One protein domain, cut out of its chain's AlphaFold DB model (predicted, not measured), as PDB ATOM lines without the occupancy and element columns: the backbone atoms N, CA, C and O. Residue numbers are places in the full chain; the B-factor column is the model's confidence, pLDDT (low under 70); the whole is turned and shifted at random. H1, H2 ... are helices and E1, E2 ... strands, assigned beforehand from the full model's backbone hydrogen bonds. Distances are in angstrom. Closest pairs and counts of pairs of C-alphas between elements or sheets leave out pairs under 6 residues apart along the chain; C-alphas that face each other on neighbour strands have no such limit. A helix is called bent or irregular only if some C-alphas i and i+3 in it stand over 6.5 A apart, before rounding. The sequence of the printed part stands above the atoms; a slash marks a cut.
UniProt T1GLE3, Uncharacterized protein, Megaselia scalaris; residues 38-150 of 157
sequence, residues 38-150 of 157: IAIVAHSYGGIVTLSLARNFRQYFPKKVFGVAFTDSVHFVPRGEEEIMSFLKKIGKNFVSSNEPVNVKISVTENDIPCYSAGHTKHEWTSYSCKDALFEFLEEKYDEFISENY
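This is residues 38 to 150 of the 157 residues of an uncharacterized protein of Megaselia scalaris (UniProt T1GLE3). A small, twisted sheet of four parallel strands lies between helices: the long helix H5 runs along one face, with the short H4 on that face by the last residues of E1, E2 and E3, while H1 and H3 are on the other face. A long loop, residues 97 to 114, leaves E3 and returns to the short edge strand E4. The printed part has 113 residues, with five named helices and four named strands in the order E1 H1 H2 E2 H3 E3 E4 H4 H5; the sheet's order is E1 E2 E3 E4, and the class is mixed, helices and strands. It is compact, with a radius of gyration of the C-alphas of 13.4 A, and spans 38 by 34 by 22 A.

In the sheet, E1 (residues 38 to 43) and E2 (65 to 71) are parallel at 14 degrees, with N 40 and O 67 2.9 A apart. E2 and E3 (92 to 96) are parallel at 9 degrees, with N 70 and O 93 at 2.8 A. E3 and E4 (115 to 117) are parallel at 42 degrees, with N 116 and O 94 at 2.8 A. H5 (131 to 150) is on the sheet at a height of 7.6 A, over E2 and, only just, with 3 C-alphas, over E3; it runs along the strands, at 10 degrees to E2 on the local plane. The closest C-alphas of E2 and H5 are those of Gly 67 and Lys 141, 5.6 A. H4 (123 to 129) is on the same face at 6.6 A, only just over none of the strands, with 2 C-alphas on E2 and 2 on E3; the closest C-alphas of E2 and H4 are those of Thr 71 and Ser 127, 5.5 A. With H1 (46 to 56) on the opposite face, at a height of 9.7 A, this gives three layers, helices on both faces of a sheet. H3 (82 to 91) is on the same face as H1, over none of the strands. H1 and H3 are close but not clearly touching, Ala 54 to Ile 84 being the closest C-alphas at 6.9 A. H2 (61 to 64) only grazes the sheet. E1 H1 H2 E2 and E2 H3 E3 are strand-helix-strand units, parallel neighbour strands joined through helices, each with a right-handed crossover. Every O i to N i+4 pair is within hydrogen-bond range in H1 and H5, 5 of 6 in H3 and 1 of 3 in H4, which has 3 of 4 O i to N i+3 pairs within range; H2 is too short for an i+4 pair.

E1 begins at C-alpha 38, (-40.805, 20.448, 25.309), and is 16.6 A long; E2 is 17.2 A and E3 12.8 A. H1 is 15.1 A, H3 14.5 A and H5 28.6 A long, H5 ending at C-alpha 150, (-51.801, 8.930, 19.949). H4 is irregular: C-alphas 124 and 127 are 7.1 A apart.

The two C-alphas farthest apart, those of Lys 122 and Tyr 150, are 40.8 A apart. The printed part has no cut, and the link from E3 to E4, 18 residues, is long. The mean pLDDT of the printed part is 93.1, with residues 77 to 78 and 108 to 110 under 70.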
ATOM      1  N   ILE A  38     -41.623  19.573  24.460       98.38
ATOM      2  CA  ILE A  38     -40.805  20.448  25.309       98.38
ATOM      3  C   ILE A  38     -41.207  20.252  26.777       98.38
ATOM      4  O   ILE A  38     -42.382  20.358  27.119       98.38
ATOM      5  N   ALA A  39     -40.226  20.046  27.653       98.44
ATOM      6  CA  ALA A  39     -40.374  20.265  29.091       98.44
ATOM      7  C   ALA A  39     -39.630  21.537  29.497       98.44
ATOM      8  O   ALA A  39     -38.617  21.894  28.889       98.44
ATOM      9  N   ILE A  40     -40.115  22.214  30.534       98.56
ATOM     10  CA  ILE A  40     -39.461  23.393  31.104       98.56
ATOM     11  C   ILE A  40     -39.142  23.116  32.570       98.56
ATOM     12  O   ILE A  40     -40.031  22.777  33.346       98.56
ATOM     13  N   VAL A  41     -37.881  23.316  32.953       98.50
ATOM     14  CA  VAL A  41     -37.449  23.357  34.354       98.50
ATOM     15  C   VAL A  41     -37.055  24.790  34.680       98.50
ATOM     16  O   VAL A  41     -36.214  25.368  33.992       98.50
ATOM     17  N   ALA A  42     -37.681  25.385  35.692       98.06
ATOM     18  CA  ALA A  42     -37.552  26.814  35.951       98.06
ATOM     19  C   ALA A  42     -37.439  27.136  37.445       98.06
ATOM     20  O   ALA A  42     -38.386  26.984  38.214       98.06
ATOM     21  N   HIS A  43     -36.281  27.662  37.836       98.06
ATOM     22  CA  HIS A  43     -36.009  28.068  39.210       98.06
ATOM     23  C   HIS A  43     -36.427  29.514  39.480       98.06
ATOM     24  O   HIS A  43     -36.143  30.397  38.667       98.06
ATOM     25  N   SER A  44     -37.023  29.778  40.645       96.25
ATOM     26  CA  SER A  44     -37.240  31.134  41.163       96.25
ATOM     27  C   SER A  44     -37.973  32.034  40.150       96.25
ATOM     28  O   SER A  44     -39.071  31.702  39.678       96.25
ATOM     29  N   TYR A  45     -37.359  33.157  39.762       96.25
ATOM     30  CA  TYR A  45     -37.854  34.089  38.741       96.25
ATOM     31  C   TYR A  45     -38.088  33.443  37.362       96.25
ATOM     32  O   TYR A  45     -38.868  33.951  36.556       96.25
ATOM     33  N   GLY A  46     -37.487  32.282  37.095       97.19
ATOM     34  CA  GLY A  46     -37.761  31.476  35.908       97.19
ATOM     35  C   GLY A  46     -39.246  31.143  35.724       97.19
ATOM     36  O   GLY A  46     -39.687  30.956  34.591       97.19
ATOM     37  N   GLY A  47     -40.052  31.137  36.794       95.44
ATOM     38  CA  GLY A  47     -41.504  30.996  36.654       95.44
ATOM     39  C   GLY A  47     -42.186  32.184  35.986       95.44
ATOM     40  O   GLY A  47     -43.031  31.984  35.118       95.44
ATOM     41  N   ILE A  48     -41.760  33.414  36.290       94.56
ATOM     42  CA  ILE A  48     -42.244  34.621  35.597       94.56
ATOM     43  C   ILE A  48     -41.847  34.578  34.119       94.56
ATOM     44  O   ILE A  48     -42.659  34.872  33.240       94.56
ATOM     45  N   VAL A  49     -40.618  34.141  33.834       97.00
ATOM     46  CA  VAL A  49     -40.124  33.956  32.462       97.00
ATOM     47  C   VAL A  49     -40.950  32.907  31.712       97.00
ATOM     48  O   VAL A  49     -41.345  33.138  30.571       97.00
ATOM     49  N   THR A  50     -41.282  31.790  32.360       96.94
ATOM     50  CA  THR A  50     -42.119  30.731  31.774       96.94
ATOM     51  C   THR A  50     -43.538  31.224  31.485       96.94
ATOM     52  O   THR A  50     -44.066  30.974  30.401       96.94
ATOM     53  N   LEU A  51     -44.133  32.003  32.394       94.31
ATOM     54  CA  LEU A  51     -45.411  32.683  32.161       94.31
ATOM     55  C   LEU A  51     -45.333  33.632  30.961       94.31
ATOM     56  O   LEU A  51     -46.215  33.629  30.104       94.31
ATOM     57  N   SER A  52     -44.253  34.409  30.857       95.19
ATOM     58  CA  SER A  52     -44.015  35.284  29.707       95.19
ATOM     59  C   SER A  52     -43.952  34.500  28.391       95.19
ATOM     60  O   SER A  52     -44.565  34.917  27.406       95.19
ATOM     61  N   LEU A  53     -43.295  33.336  28.363       97.12
ATOM     62  CA  LEU A  53     -43.280  32.457  27.189       97.12
ATOM     63  C   LEU A  53     -44.687  31.961  26.829       97.12
ATOM     64  O   LEU A  53     -45.091  32.074  25.671       97.12
ATOM     65  N   ALA A  54     -45.458  31.487  27.809       95.50
ATOM     66  CA  ALA A  54     -46.832  31.035  27.587       95.50
ATOM     67  C   ALA A  54     -47.729  32.157  27.030       95.50
ATOM     68  O   ALA A  54     -48.537  31.926  26.129       95.50
ATOM     69  N   ARG A  55     -47.539  33.399  27.496       93.75
ATOM     70  CA  ARG A  55     -48.250  34.589  26.998       93.75
ATOM     71  C   ARG A  55     -47.850  34.984  25.587       93.75
ATOM     72  O   ARG A  55     -48.717  35.329  24.791       93.75
ATOM     73  N   ASN A  56     -46.554  34.979  25.284       95.62
ATOM     74  CA  ASN A  56     -46.058  35.378  23.968       95.62
ATOM     75  C   ASN A  56     -46.408  34.334  22.898       95.62
ATOM     76  O   ASN A  56     -46.597  34.690  21.739       95.62
ATOM     77  N   PHE A  57     -46.538  33.061  23.284       96.44
ATOM     78  CA  PHE A  57     -46.696  31.942  22.357       96.44
ATOM     79  C   PHE A  57     -47.949  31.102  22.633       96.44
ATOM     80  O   PHE A  57     -47.899  29.874  22.570       96.44
ATOM     81  N   ARG A  58     -49.097  31.750  22.884       94.06
ATOM     82  CA  ARG A  58     -50.361  31.105  23.313       94.06
ATOM     83  C   ARG A  58     -50.828  29.927  22.459       94.06
ATOM     84  O   ARG A  58     -51.481  29.032  22.974       94.06
ATOM     85  N   GLN A  59     -50.517  29.915  21.163       93.31
ATOM     86  CA  GLN A  59     -50.906  28.815  20.273       93.31
ATOM     87  C   GLN A  59     -49.879  27.681  20.219       93.31
ATOM     88  O   GLN A  59     -50.252  26.537  19.973       93.31
ATOM     89  N   TYR A  60     -48.593  27.992  20.392       95.44
ATOM     90  CA  TYR A  60     -47.502  27.022  20.294       95.44
ATOM     91  C   TYR A  60     -47.255  26.338  21.636       95.44
ATOM     92  O   TYR A  60     -47.136  25.116  21.698       95.44
ATOM     93  N   PHE A  61     -47.223  27.125  22.713       96.31
ATOM     94  CA  PHE A  61     -46.905  26.672  24.059       96.31
ATOM     95  C   PHE A  61     -47.768  25.474  24.490       96.31
ATOM     96  O   PHE A  61     -47.184  24.427  24.756       96.31
ATOM     97  N   PRO A  62     -49.116  25.521  24.448       94.88
ATOM     98  CA  PRO A  62     -49.931  24.384  24.874       94.88
ATOM     99  C   PRO A  62     -49.894  23.176  23.929       94.88
ATOM    100  O   PRO A  62     -50.354  22.103  24.298       94.88
ATOM    101  N   LYS A  63     -49.366  23.323  22.706       94.88
ATOM    102  CA  LYS A  63     -49.226  22.209  21.752       94.88
ATOM    103  C   LYS A  63     -47.923  21.438  21.924       94.88
ATOM    104  O   LYS A  63     -47.843  20.289  21.501       94.88
ATOM    105  N   LYS A  64     -46.886  22.098  22.439       96.56
ATOM    106  CA  LYS A  64     -45.517  21.574  22.461       96.56
ATOM    107  C   LYS A  64     -44.984  21.378  23.868       96.56
ATOM    108  O   LYS A  64     -44.198  20.462  24.071       96.56
ATOM    109  N   VAL A  65     -45.390  22.215  24.821       98.06
ATOM    110  CA  VAL A  65     -44.942  22.117  26.209       98.06
ATOM    111  C   VAL A  65     -45.839  21.142  26.957       98.06
ATOM    112  O   VAL A  65     -47.026  21.409  27.128       98.06
ATOM    113  N   PHE A  66     -45.269  20.020  27.392       97.94
ATOM    114  CA  PHE A  66     -46.016  18.955  28.064       97.94
ATOM    115  C   PHE A  66     -45.895  18.989  29.588       97.94
ATOM    116  O   PHE A  66     -46.776  18.497  30.282       97.94
ATOM    117  N   GLY A  67     -44.814  19.569  30.110       98.31
ATOM    118  CA  GLY A  67     -44.513  19.567  31.535       98.31
ATOM    119  C   GLY A  67     -43.720  20.800  31.938       98.31
ATOM    120  O   GLY A  67     -42.809  21.230  31.223       98.31
ATOM    121  N   VAL A  68     -44.068  21.377  33.087       98.38
ATOM    122  CA  VAL A  68     -43.351  22.509  33.677       98.38
ATOM    123  C   VAL A  68     -43.038  22.224  35.140       98.38
ATOM    124  O   VAL A  68     -43.919  22.239  35.997       98.38
ATOM    125  N   ALA A  69     -41.769  21.992  35.443       98.31
ATOM    126  CA  ALA A  69     -41.312  21.808  36.808       98.31
ATOM    127  C   ALA A  69     -40.657  23.090  37.327       98.31
ATOM    128  O   ALA A  69     -39.573  23.487  36.891       98.31
ATOM    129  N   PHE A  70     -41.319  23.747  38.270       98.00
ATOM    130  CA  PHE A  70     -40.757  24.890  38.968       98.00
ATOM    131  C   PHE A  70     -39.972  24.445  40.194       98.00
ATOM    132  O   PHE A  70     -40.343  23.478  40.857       98.00
ATOM    133  N   THR A  71     -38.917  25.183  40.520       97.88
ATOM    134  CA  THR A  71     -38.158  24.996  41.759       97.88
ATOM    135  C   THR A  71     -38.129  26.317  42.516       97.88
ATOM    136  O   THR A  71     -37.533  27.301  42.078       97.88
ATOM    137  N   ASP A  72     -38.861  26.358  43.622       96.06
ATOM    138  CA  ASP A  72     -39.073  27.518  44.486       96.06
ATOM    139  C   ASP A  72     -39.429  28.800  43.723       96.06
ATOM    140  O   ASP A  72     -38.846  29.869  43.916       96.06
ATOM    141  N   SER A  73     -40.355  28.674  42.771       93.19
ATOM    142  CA  SER A  73     -40.743  29.801  41.935       93.19
ATOM    143  C   SER A  73     -41.666  30.775  42.663       93.19
ATOM    144  O   SER A  73     -42.605  30.366  43.339       93.19
ATOM    145  N   VAL A  74     -41.428  32.067  42.430       85.12
ATOM    146  CA  VAL A  74     -42.203  33.208  42.952       85.12
ATOM    147  C   VAL A  74     -43.197  33.762  41.924       85.12
ATOM    148  O   VAL A  74     -43.477  34.962  41.893       85.12
ATOM    149  N   HIS A  75     -43.676  32.917  41.010       82.19
ATOM    150  CA  HIS A  75     -44.659  33.361  40.030       82.19
ATOM    151  C   HIS A  75     -45.957  33.777  40.718       82.19
ATOM    152  O   HIS A  75     -46.346  33.239  41.749       82.19
ATOM    153  N   PHE A  76     -46.633  34.754  40.127       74.69
ATOM    154  CA  PHE A  76     -47.968  35.145  40.537       74.69
ATOM    155  C   PHE A  76     -48.853  35.226  39.304       74.69
ATOM    156  O   PHE A  76     -48.378  35.490  38.196       74.69
ATOM    157  N   VAL A  77     -50.148  35.027  39.518       66.50
ATOM    158  CA  VAL A  77     -51.170  35.125  38.480       66.50
ATOM    159  C   VAL A  77     -51.647  36.572  38.373       66.50
ATOM    160  O   VAL A  77     -52.285  37.064  39.308       66.50
ATOM    161  N   PRO A  78     -51.387  37.294  37.270       68.31
ATOM    162  CA  PRO A  78     -52.070  38.553  37.024       68.31
ATOM    163  C   PRO A  78     -53.530  38.284  36.652       68.31
ATOM    164  O   PRO A  78     -53.861  37.247  36.076       68.31
ATOM    165  N   ARG A  79     -54.409  39.242  36.950       70.81
ATOM    166  CA  ARG A  79     -55.821  39.187  36.535       70.81
ATOM    167  C   ARG A  79     -55.931  39.084  35.007       70.81
ATOM    168  O   ARG A  79     -55.222  39.811  34.313       70.81
ATOM    169  N   GLY A  80     -56.853  38.261  34.500       74.38
ATOM    170  CA  GLY A  80     -57.129  38.132  33.063       74.38
ATOM    171  C   GLY A  80     -56.290  37.082  32.326       74.38
ATOM    172  O   GLY A  80     -56.218  37.114  31.098       74.38
ATOM    173  N   GLU A  81     -55.627  36.176  33.051       82.12
ATOM    174  CA  GLU A  81     -54.830  35.078  32.480       82.12
ATOM    175  C   GLU A  81     -55.262  33.688  32.959       82.12
ATOM    176  O   GLU A  81     -54.467  32.748  33.054       82.12
ATOM    177  N   GLU A  82     -56.548  33.544  33.253       85.81
ATOM    178  CA  GLU A  82     -57.131  32.345  33.845       85.81
ATOM    179  C   GLU A  82     -56.950  31.111  32.946       85.81
ATOM    180  O   GLU A  82     -56.704  30.016  33.449       85.81
ATOM    181  N   GLU A  83     -57.007  31.277  31.620       88.25
ATOM    182  CA  GLU A  83     -56.803  30.191  30.652       88.25
ATOM    183  C   GLU A  83     -55.370  29.634  30.700       88.25
ATOM    184  O   GLU A  83     -55.176  28.424  30.826       88.25
ATOM    185  N   ILE A  84     -54.363  30.517  30.661       89.12
ATOM    186  CA  ILE A  84     -52.946  30.128  30.723       89.12
ATOM    187  C   ILE A  84     -52.654  29.447  32.057       89.12
ATOM    188  O   ILE A  84     -51.986  28.415  32.090       89.12
ATOM    189  N   MET A  85     -53.188  29.980  33.156       88.44
ATOM    190  CA  MET A  85     -52.994  29.372  34.467       88.44
ATOM    191  C   MET A  85     -53.716  28.041  34.615       88.44
ATOM    192  O   MET A  85     -53.150  27.112  35.177       88.44
ATOM    193  N   SER A  86     -54.934  27.912  34.089       90.25
ATOM    194  CA  SER A  86     -55.652  26.635  34.060       90.25
ATOM    195  C   SER A  86     -54.850  25.570  33.314       90.25
ATOM    196  O   SER A  86     -54.741  24.436  33.780       90.25
ATOM    197  N   PHE A  87     -54.222  25.940  32.197       93.12
ATOM    198  CA  PHE A  87     -53.318  25.053  31.475       93.12
ATOM    199  C   PHE A  87     -52.070  24.703  32.299       93.12
ATOM    200  O   PHE A  87     -51.783  23.526  32.512       93.12
ATOM    201  N   LEU A  88     -51.361  25.704  32.827       93.50
ATOM    202  CA  LEU A  88     -50.136  25.490  33.599       93.50
ATOM    203  C   LEU A  88     -50.361  24.689  34.882       93.50
ATOM    204  O   LEU A  88     -49.490  23.924  35.262       93.50
ATOM    205  N   LYS A  89     -51.526  24.789  35.524       92.69
ATOM    206  CA  LYS A  89     -51.878  23.936  36.670       92.69
ATOM    207  C   LYS A  89     -51.962  22.457  36.316       92.69
ATOM    208  O   LYS A  89     -51.662  21.621  37.160       92.69
ATOM    209  N   LYS A  90     -52.404  22.128  35.099       93.81
ATOM    210  CA  LYS A  90     -52.544  20.733  34.646       93.81
ATOM    211  C   LYS A  90     -51.190  20.100  34.352       93.81
ATOM    212  O   LYS A  90     -50.989  18.919  34.632       93.81
ATOM    213  N   ILE A  91     -50.278  20.894  33.794       96.56
ATOM    214  CA  ILE A  91     -48.966  20.421  33.343       96.56
ATOM    215  C   ILE A  91     -47.814  20.800  34.278       96.56
ATOM    216  O   ILE A  91     -46.660  20.507  33.980       96.56
ATOM    217  N   GLY A  92     -48.105  21.502  35.373       96.31
ATOM    218  CA  GLY A  92     -47.109  22.167  36.200       96.31
ATOM    219  C   GLY A  92     -47.068  21.670  37.638       96.31
ATOM    220  O   GLY A  92     -48.097  21.335  38.226       96.31
ATOM    221  N   LYS A  93     -45.869  21.679  38.221       96.88
ATOM    222  CA  LYS A  93     -45.620  21.392  39.640       96.88
ATOM    223  C   LYS A  93     -44.532  22.330  40.163       96.88
ATOM    224  O   LYS A  93     -43.523  22.510  39.487       96.88
ATOM    225  N   ASN A  94     -44.720  22.933  41.337       97.25
ATOM    226  CA  ASN A  94     -43.720  23.806  41.965       97.25
ATOM    227  C   ASN A  94     -43.109  23.149  43.205       97.25
ATOM    228  O   ASN A  94     -43.776  23.002  44.224       97.25
ATOM    229  N   PHE A  95     -41.842  22.750  43.125       97.94
ATOM    230  CA  PHE A  95     -41.087  22.201  44.247       97.94
ATOM    231  C   PHE A  95     -40.524  23.342  45.098       97.94
ATOM    232  O   PHE A  95     -39.488  23.915  44.768       97.94
ATOM    233  N   VAL A  96     -41.226  23.700  46.169       96.88
ATOM    234  CA  VAL A  96     -40.930  24.855  47.026       96.88
ATOM    235  C   VAL A  96     -40.050  24.488  48.211       96.88
ATOM    236  O   VAL A  96     -40.024  23.339  48.664       96.88
ATOM    237  N   SER A  97     -39.341  25.482  48.739       96.69
ATOM    238  CA  SER A  97     -38.572  25.317  49.966       96.69
ATOM    239  C   SER A  97     -39.491  24.958  51.144       96.69
ATOM    240  O   SER A  97     -40.532  25.575  51.368       96.69
ATOM    241  N   SER A  98     -39.146  23.900  51.878       96.62
ATOM    242  CA  SER A  98     -39.951  23.368  52.981       96.62
ATOM    243  C   SER A  98     -39.117  22.455  53.887       96.62
ATOM    244  O   SER A  98     -38.080  21.933  53.477       96.62
ATOM    245  N   ASN A  99     -39.573  22.274  55.130       96.44
ATOM    246  CA  ASN A  99     -39.022  21.292  56.070       96.44
ATOM    247  C   ASN A  99     -39.608  19.881  55.877       96.44
ATOM    248  O   ASN A  99     -39.113  18.931  56.477       96.44
ATOM    249  N   GLU A 100     -40.664  19.743  55.075       98.00
ATOM    250  CA  GLU A 100     -41.304  18.457  54.800       98.00
ATOM    251  C   GLU A 100     -40.436  17.571  53.890       98.00
ATOM    252  O   GLU A 100     -39.671  18.104  53.078       98.00
ATOM    253  N   PRO A 101     -40.594  16.235  53.925       98.00
ATOM    254  CA  PRO A 101     -39.986  15.338  52.944       98.00
ATOM    255  C   PRO A 101     -40.302  15.742  51.500       98.00
ATOM    256  O   PRO A 101     -41.358  16.309  51.216       98.00
ATOM    257  N   VAL A 102     -39.387  15.437  50.575       97.94
ATOM    258  CA  VAL A 102     -39.560  15.740  49.146       97.94
ATOM    259  C   VAL A 102     -40.883  15.177  48.614       97.94
ATOM    260  O   VAL A 102     -41.314  14.094  49.002       97.94
ATOM    261  N   ASN A 103     -41.529  15.927  47.719       96.94
ATOM    262  CA  ASN A 103     -42.785  15.561  47.058       96.94
ATOM    263  C   ASN A 103     -44.016  15.467  47.991       96.94
ATOM    264  O   ASN A 103     -45.073  15.000  47.570       96.94
ATOM    265  N   VAL A 104     -43.942  15.969  49.229       97.31
ATOM    266  CA  VAL A 104     -45.130  16.213  50.073       97.31
ATOM    267  C   VAL A 104     -45.853  17.472  49.596       97.31
ATOM    268  O   VAL A 104     -45.222  18.507  49.406       97.31
ATOM    269  N   LYS A 105     -47.173  17.421  49.392       95.38
ATOM    270  CA  LYS A 105     -47.959  18.582  48.937       95.38
ATOM    271  C   LYS A 105     -47.982  19.694  49.999       95.38
ATOM    272  O   LYS A 105     -48.304  19.429  51.151       95.38
ATOM    273  N   ILE A 106     -47.681  20.930  49.590       93.19
ATOM    274  CA  ILE A 106     -47.590  22.123  50.453       93.19
ATOM    275  C   ILE A 106     -48.741  23.106  50.216       93.19
ATOM    276  O   ILE A 106     -49.269  23.667  51.173       93.19
ATOM    277  N   SER A 107     -49.146  23.349  48.961       77.31
ATOM    278  CA  SER A 107     -50.194  24.346  48.698       77.31
ATOM    279  C   SER A 107     -51.605  23.827  48.999       77.31
ATOM    280  O   SER A 107     -51.970  22.697  48.664       77.31
ATOM    281  N   VAL A 108     -52.414  24.713  49.588       61.34
ATOM    282  CA  VAL A 108     -53.852  24.540  49.883       61.34
ATOM    283  C   VAL A 108     -54.758  25.388  48.981       61.34
ATOM    284  O   VAL A 108     -55.970  25.198  48.971       61.34
ATOM    285  N   THR A 109     -54.201  26.318  48.203       66.06
ATOM    286  CA  THR A 109     -54.966  27.208  47.322       66.06
ATOM    287  C   THR A 109     -55.193  26.569  45.951       66.06
ATOM    288  O   THR A 109     -54.271  26.415  45.157       66.06
ATOM    289  N   GLU A 110     -56.450  26.262  45.625       67.75
ATOM    290  CA  GLU A 110     -56.857  25.676  44.330       67.75
ATOM    291  C   GLU A 110     -56.562  26.591  43.123       67.75
ATOM    292  O   GLU A 110     -56.544  26.172  41.959       67.75
ATOM    293  N   ASN A 111     -56.314  27.875  43.396       72.44
ATOM    294  CA  ASN A 111     -56.136  28.894  42.377       72.44
ATOM    295  C   ASN A 111     -54.712  29.014  41.819       72.44
ATOM    296  O   ASN A 111     -54.558  29.707  40.814       72.44
ATOM    297  N   ASP A 112     -53.736  28.275  42.346       84.06
ATOM    298  CA  ASP A 112     -52.339  28.344  41.899       84.06
ATOM    299  C   ASP A 112     -51.795  26.996  41.396       84.06
ATOM    300  O   ASP A 112     -52.478  25.971  41.470       84.06
ATOM    301  N   ILE A 113     -50.583  27.002  40.842       90.81
ATOM    302  CA  ILE A 113     -49.866  25.785  40.457       90.81
ATOM    303  C   ILE A 113     -49.598  24.952  41.721       90.81
ATOM    304  O   ILE A 113     -49.145  25.501  42.728       90.81
ATOM    305  N   PRO A 114     -49.878  23.635  41.717       93.00
ATOM    306  CA  PRO A 114     -49.666  22.790  42.886       93.00
ATOM    307  C   PRO A 114     -48.224  22.851  43.412       93.00
ATOM    308  O   PRO A 114     -47.277  22.538  42.683       93.00
ATOM    309  N   CYS A 115     -48.062  23.208  44.689       95.19
ATOM    310  CA  CYS A 115     -46.762  23.255  45.349       95.19
ATOM    311  C   CYS A 115     -46.511  21.975  46.137       95.19
ATOM    312  O   CYS A 115     -47.384  21.504  46.869       95.19
ATOM    313  N   TYR A 116     -45.294  21.461  46.030       97.25
ATOM    314  CA  TYR A 116     -44.798  20.289  46.734       97.25
ATOM    315  C   TYR A 116     -43.460  20.625  47.381       97.25
ATOM    316  O   TYR A 116     -42.754  21.513  46.922       97.25
ATOM    317  N   SER A 117     -43.101  19.938  48.453       97.88
ATOM    318  CA  SER A 117     -41.832  20.147  49.125       97.88
ATOM    319  C   SER A 117     -40.681  19.738  48.215       97.88
ATOM    320  O   SER A 117     -40.690  18.650  47.632       97.88
ATOM    321  N   ALA A 118     -39.654  20.575  48.146       98.12
ATOM    322  CA  ALA A 118     -38.374  20.214  47.558       98.12
ATOM    323  C   ALA A 118     -37.495  19.365  48.498       98.12
ATOM    324  O   ALA A 118     -36.405  18.968  48.104       98.12
ATOM    325  N   GLY A 119     -37.932  19.108  49.738       97.81
ATOM    326  CA  GLY A 119     -37.148  18.389  50.746       97.81
ATOM    327  C   GLY A 119     -36.014  19.219  51.353       97.81
ATOM    328  O   GLY A 119     -35.051  18.658  51.871       97.81
ATOM    329  N   HIS A 120     -36.077  20.549  51.230       97.44
ATOM    330  CA  HIS A 120     -35.027  21.442  51.703       97.44
ATOM    331  C   HIS A 120     -35.535  22.867  51.940       97.44
ATOM    332  O   HIS A 120     -36.393  23.355  51.210       97.44
ATOM    333  N   THR A 121     -34.959  23.575  52.912       97.06
ATOM    334  CA  THR A 121     -35.381  24.937  53.290       97.06
ATOM    335  C   THR A 121     -34.631  26.064  52.597       97.06
ATOM    336  O   THR A 121     -35.118  27.188  52.555       97.06
ATOM    337  N   LYS A 122     -33.435  25.801  52.063       97.38
ATOM    338  CA  LYS A 122     -32.687  26.806  51.293       97.38
ATOM    339  C   LYS A 122     -33.209  26.889  49.866       97.38
ATOM    340  O   LYS A 122     -33.146  25.892  49.144       97.38
ATOM    341  N   HIS A 123     -33.642  28.087  49.486       96.31
ATOM    342  CA  HIS A 123     -34.140  28.451  48.160       96.31
ATOM    343  C   HIS A 123     -33.277  27.884  47.027       96.31
ATOM    344  O   HIS A 123     -33.763  27.181  46.142       96.31
ATOM    345  N   GLU A 124     -31.968  28.110  47.102       96.81
ATOM    346  CA  GLU A 124     -31.004  27.786  46.051       96.81
ATOM    347  C   GLU A 124     -30.788  26.275  45.891       96.81
ATOM    348  O   GLU A 124     -30.292  25.819  44.863       96.81
ATOM    349  N   TRP A 125     -31.130  25.484  46.914       97.50
ATOM    350  CA  TRP A 125     -30.872  24.041  46.942       97.50
ATOM    351  C   TRP A 125     -32.072  23.229  46.463       97.50
ATOM    352  O   TRP A 125     -31.920  22.050  46.158       97.50
ATOM    353  N   THR A 126     -33.241  23.859  46.323       97.56
ATOM    354  CA  THR A 126     -34.487  23.191  45.925       97.56
ATOM    355  C   THR A 126     -34.344  22.385  44.636       97.56
ATOM    356  O   THR A 126     -34.777  21.239  44.598       97.56
ATOM    357  N   SER A 127     -33.652  22.913  43.620       97.50
ATOM    358  CA  SER A 127     -33.432  22.206  42.346       97.50
ATOM    359  C   SER A 127     -32.647  20.904  42.504       97.50
ATOM    360  O   SER A 127     -32.992  19.901  41.890       97.50
ATOM    361  N   TYR A 128     -31.597  20.910  43.328       97.75
ATOM    362  CA  TYR A 128     -30.814  19.705  43.593       97.75
ATOM    363  C   TYR A 128     -31.612  18.717  44.447       97.75
ATOM    364  O   TYR A 128     -31.681  17.536  44.124       97.75
ATOM    365  N   SER A 129     -32.250  19.214  45.508       98.00
ATOM    366  CA  SER A 129     -32.967  18.393  46.481       98.00
ATOM    367  C   SER A 129     -34.193  17.689  45.898       98.00
ATOM    368  O   SER A 129     -34.462  16.551  46.269       98.00
ATOM    369  N   CYS A 130     -34.909  18.320  44.960       98.12
ATOM    370  CA  CYS A 130     -36.089  17.727  44.330       98.12
ATOM    371  C   CYS A 130     -35.810  16.981  43.021       98.12
ATOM    372  O   CYS A 130     -36.754  16.473  42.427       98.12
ATOM    373  N   LYS A 131     -34.551  16.921  42.558       98.31
ATOM    374  CA  LYS A 131     -34.178  16.488  41.200       98.31
ATOM    375  C   LYS A 131     -34.851  15.178  40.777       98.31
ATOM    376  O   LYS A 131     -35.425  15.133  39.697       98.31
ATOM    377  N   ASP A 132     -34.797  14.142  41.611       98.38
ATOM    378  CA  ASP A 132     -35.346  12.829  41.249       98.38
ATOM    379  C   ASP A 132     -36.883  12.887  41.125       98.38
ATOM    380  O   ASP A 132     -37.418  12.610  40.056       98.38
ATOM    381  N   ALA A 133     -37.583  13.407  42.140       98.44
ATOM    382  CA  ALA A 133     -39.040  13.603  42.105       98.44
ATOM    383  C   ALA A 133     -39.505  14.550  40.978       98.44
ATOM    384  O   ALA A 133     -40.629  14.456  40.480       98.44
ATOM    385  N   LEU A 134     -38.654  15.500  40.592       98.56
ATOM    386  CA  LEU A 134     -38.897  16.417  39.490       98.56
ATOM    387  C   LEU A 134     -38.870  15.692  38.146       98.56
ATOM    388  O   LEU A 134     -39.754  15.933  37.325       98.56
ATOM    389  N   PHE A 135     -37.878  14.830  37.910       98.56
ATOM    390  CA  PHE A 135     -37.805  14.064  36.667       98.56
ATOM    391  C   PHE A 135     -38.883  12.984  36.600       98.56
ATOM    392  O   PHE A 135     -39.498  12.867  35.548       98.56
ATOM    393  N   GLU A 136     -39.211  12.317  37.711       98.62
ATOM    394  CA  GLU A 136     -40.367  11.405  37.786       98.62
ATOM    395  C   GLU A 136     -41.660  12.111  37.347       98.62
ATOM    396  O   GLU A 136     -42.382  11.632  36.477       98.62
ATOM    397  N   PHE A 137     -41.913  13.320  37.860       98.50
ATOM    398  CA  PHE A 137     -43.058  14.128  37.435       98.50
ATOM    399  C   PHE A 137     -43.034  14.468  35.933       98.50
ATOM    400  O   PHE A 137     -44.081  14.493  35.285       98.50
ATOM    401  N   LEU A 138     -41.865  14.783  35.370       98.56
ATOM    402  CA  LEU A 138     -41.761  15.086  33.943       98.56
ATOM    403  C   LEU A 138     -41.975  13.837  33.084       98.56
ATOM    404  O   LEU A 138     -42.614  13.946  32.043       98.56
ATOM    405  N   GLU A 139     -41.493  12.672  33.508       98.56
ATOM    406  CA  GLU A 139     -41.747  11.397  32.833       98.56
ATOM    407  C   GLU A 139     -43.248  11.081  32.810       98.56
ATOM    408  O   GLU A 139     -43.806  10.873  31.733       98.56
ATOM    409  N   GLU A 140     -43.936  11.203  33.951       98.19
ATOM    410  CA  GLU A 140     -45.399  11.062  34.035       98.19
ATOM    411  C   GLU A 140     -46.123  11.999  33.052       98.19
ATOM    412  O   GLU A 140     -47.025  11.590  32.316       98.19
ATOM    413  N   LYS A 141     -45.710  13.273  32.989       98.12
ATOM    414  CA  LYS A 141     -46.317  14.253  32.074       98.12
ATOM    415  C   LYS A 141     -46.015  13.975  30.611       98.12
ATOM    416  O   LYS A 141     -46.835  14.294  29.747       98.12
ATOM    417  N   TYR A 142     -44.853  13.406  30.319       97.94
ATOM    418  CA  TYR A 142     -44.515  12.997  28.967       97.94
ATOM    419  C   TYR A 142     -45.410  11.844  28.509       97.94
ATOM    420  O   TYR A 142     -45.978  11.924  27.418       97.94
ATOM    421  N   ASP A 143     -45.615  10.840  29.364       97.38
ATOM    422  CA  ASP A 143     -46.490   9.693  29.100       97.38
ATOM    423  C   ASP A 143     -47.948  10.120  28.862       97.38
ATOM    424  O   ASP A 143     -48.585   9.703  27.885       97.38
ATOM    425  N   GLU A 144     -48.468  11.030  29.690       96.12
ATOM    426  CA  GLU A 144     -49.778  11.652  29.470       96.12
ATOM    427  C   GLU A 144     -49.840  12.339  28.093       96.12
ATOM    428  O   GLU A 144     -50.743  12.073  27.292       96.12
ATOM    429  N   PHE A 145     -48.845  13.166  27.765       95.50
ATOM    430  CA  PHE A 145     -48.808  13.924  26.515       95.50
ATOM    431  C   PHE A 145     -48.757  13.038  25.269       95.50
ATOM    432  O   PHE A 145     -49.478  13.291  24.296       95.50
ATOM    433  N   ILE A 146     -47.931  11.990  25.260       94.88
ATOM    434  CA  ILE A 146     -47.882  11.068  24.120       94.88
ATOM    435  C   ILE A 146     -49.199  10.298  23.995       94.88
ATOM    436  O   ILE A 146     -49.713  10.179  22.881       94.88
ATOM    437  N   SER A 147     -49.798   9.852  25.105       92.44
ATOM    438  CA  SER A 147     -51.058   9.096  25.092       92.44
ATOM    439  C   SER A 147     -52.217   9.902  24.485       92.44
ATOM    440  O   SER A 147     -52.974   9.395  23.644       92.44
ATOM    441  N   GLU A 148     -52.306  11.194  24.810       87.56
ATOM    442  CA  GLU A 148     -53.289  12.101  24.225       87.56
ATOM    443  C   GLU A 148     -53.062  12.316  22.726       87.56
ATOM    444  O   GLU A 148     -54.019  12.372  21.950       87.56
ATOM    445  N   ASN A 149     -51.804  12.445  22.301       82.56
ATOM    446  CA  ASN A 149     -51.462  12.650  20.896       82.56
ATOM    447  C   ASN A 149     -51.686  11.388  20.051       82.56
ATOM    448  O   ASN A 149     -52.132  11.498  18.907       82.56
ATOM    449  N   TYR A 150     -51.444  10.194  20.600       77.62
ATOM    450  CA  TYR A 150     -51.801   8.930  19.949       77.62
ATOM    451  C   TYR A 150     -53.315   8.795  19.775       77.62
ATOM    452  O   TYR A 150     -53.772   8.437  18.692       77.62
TER     453      TYR A 150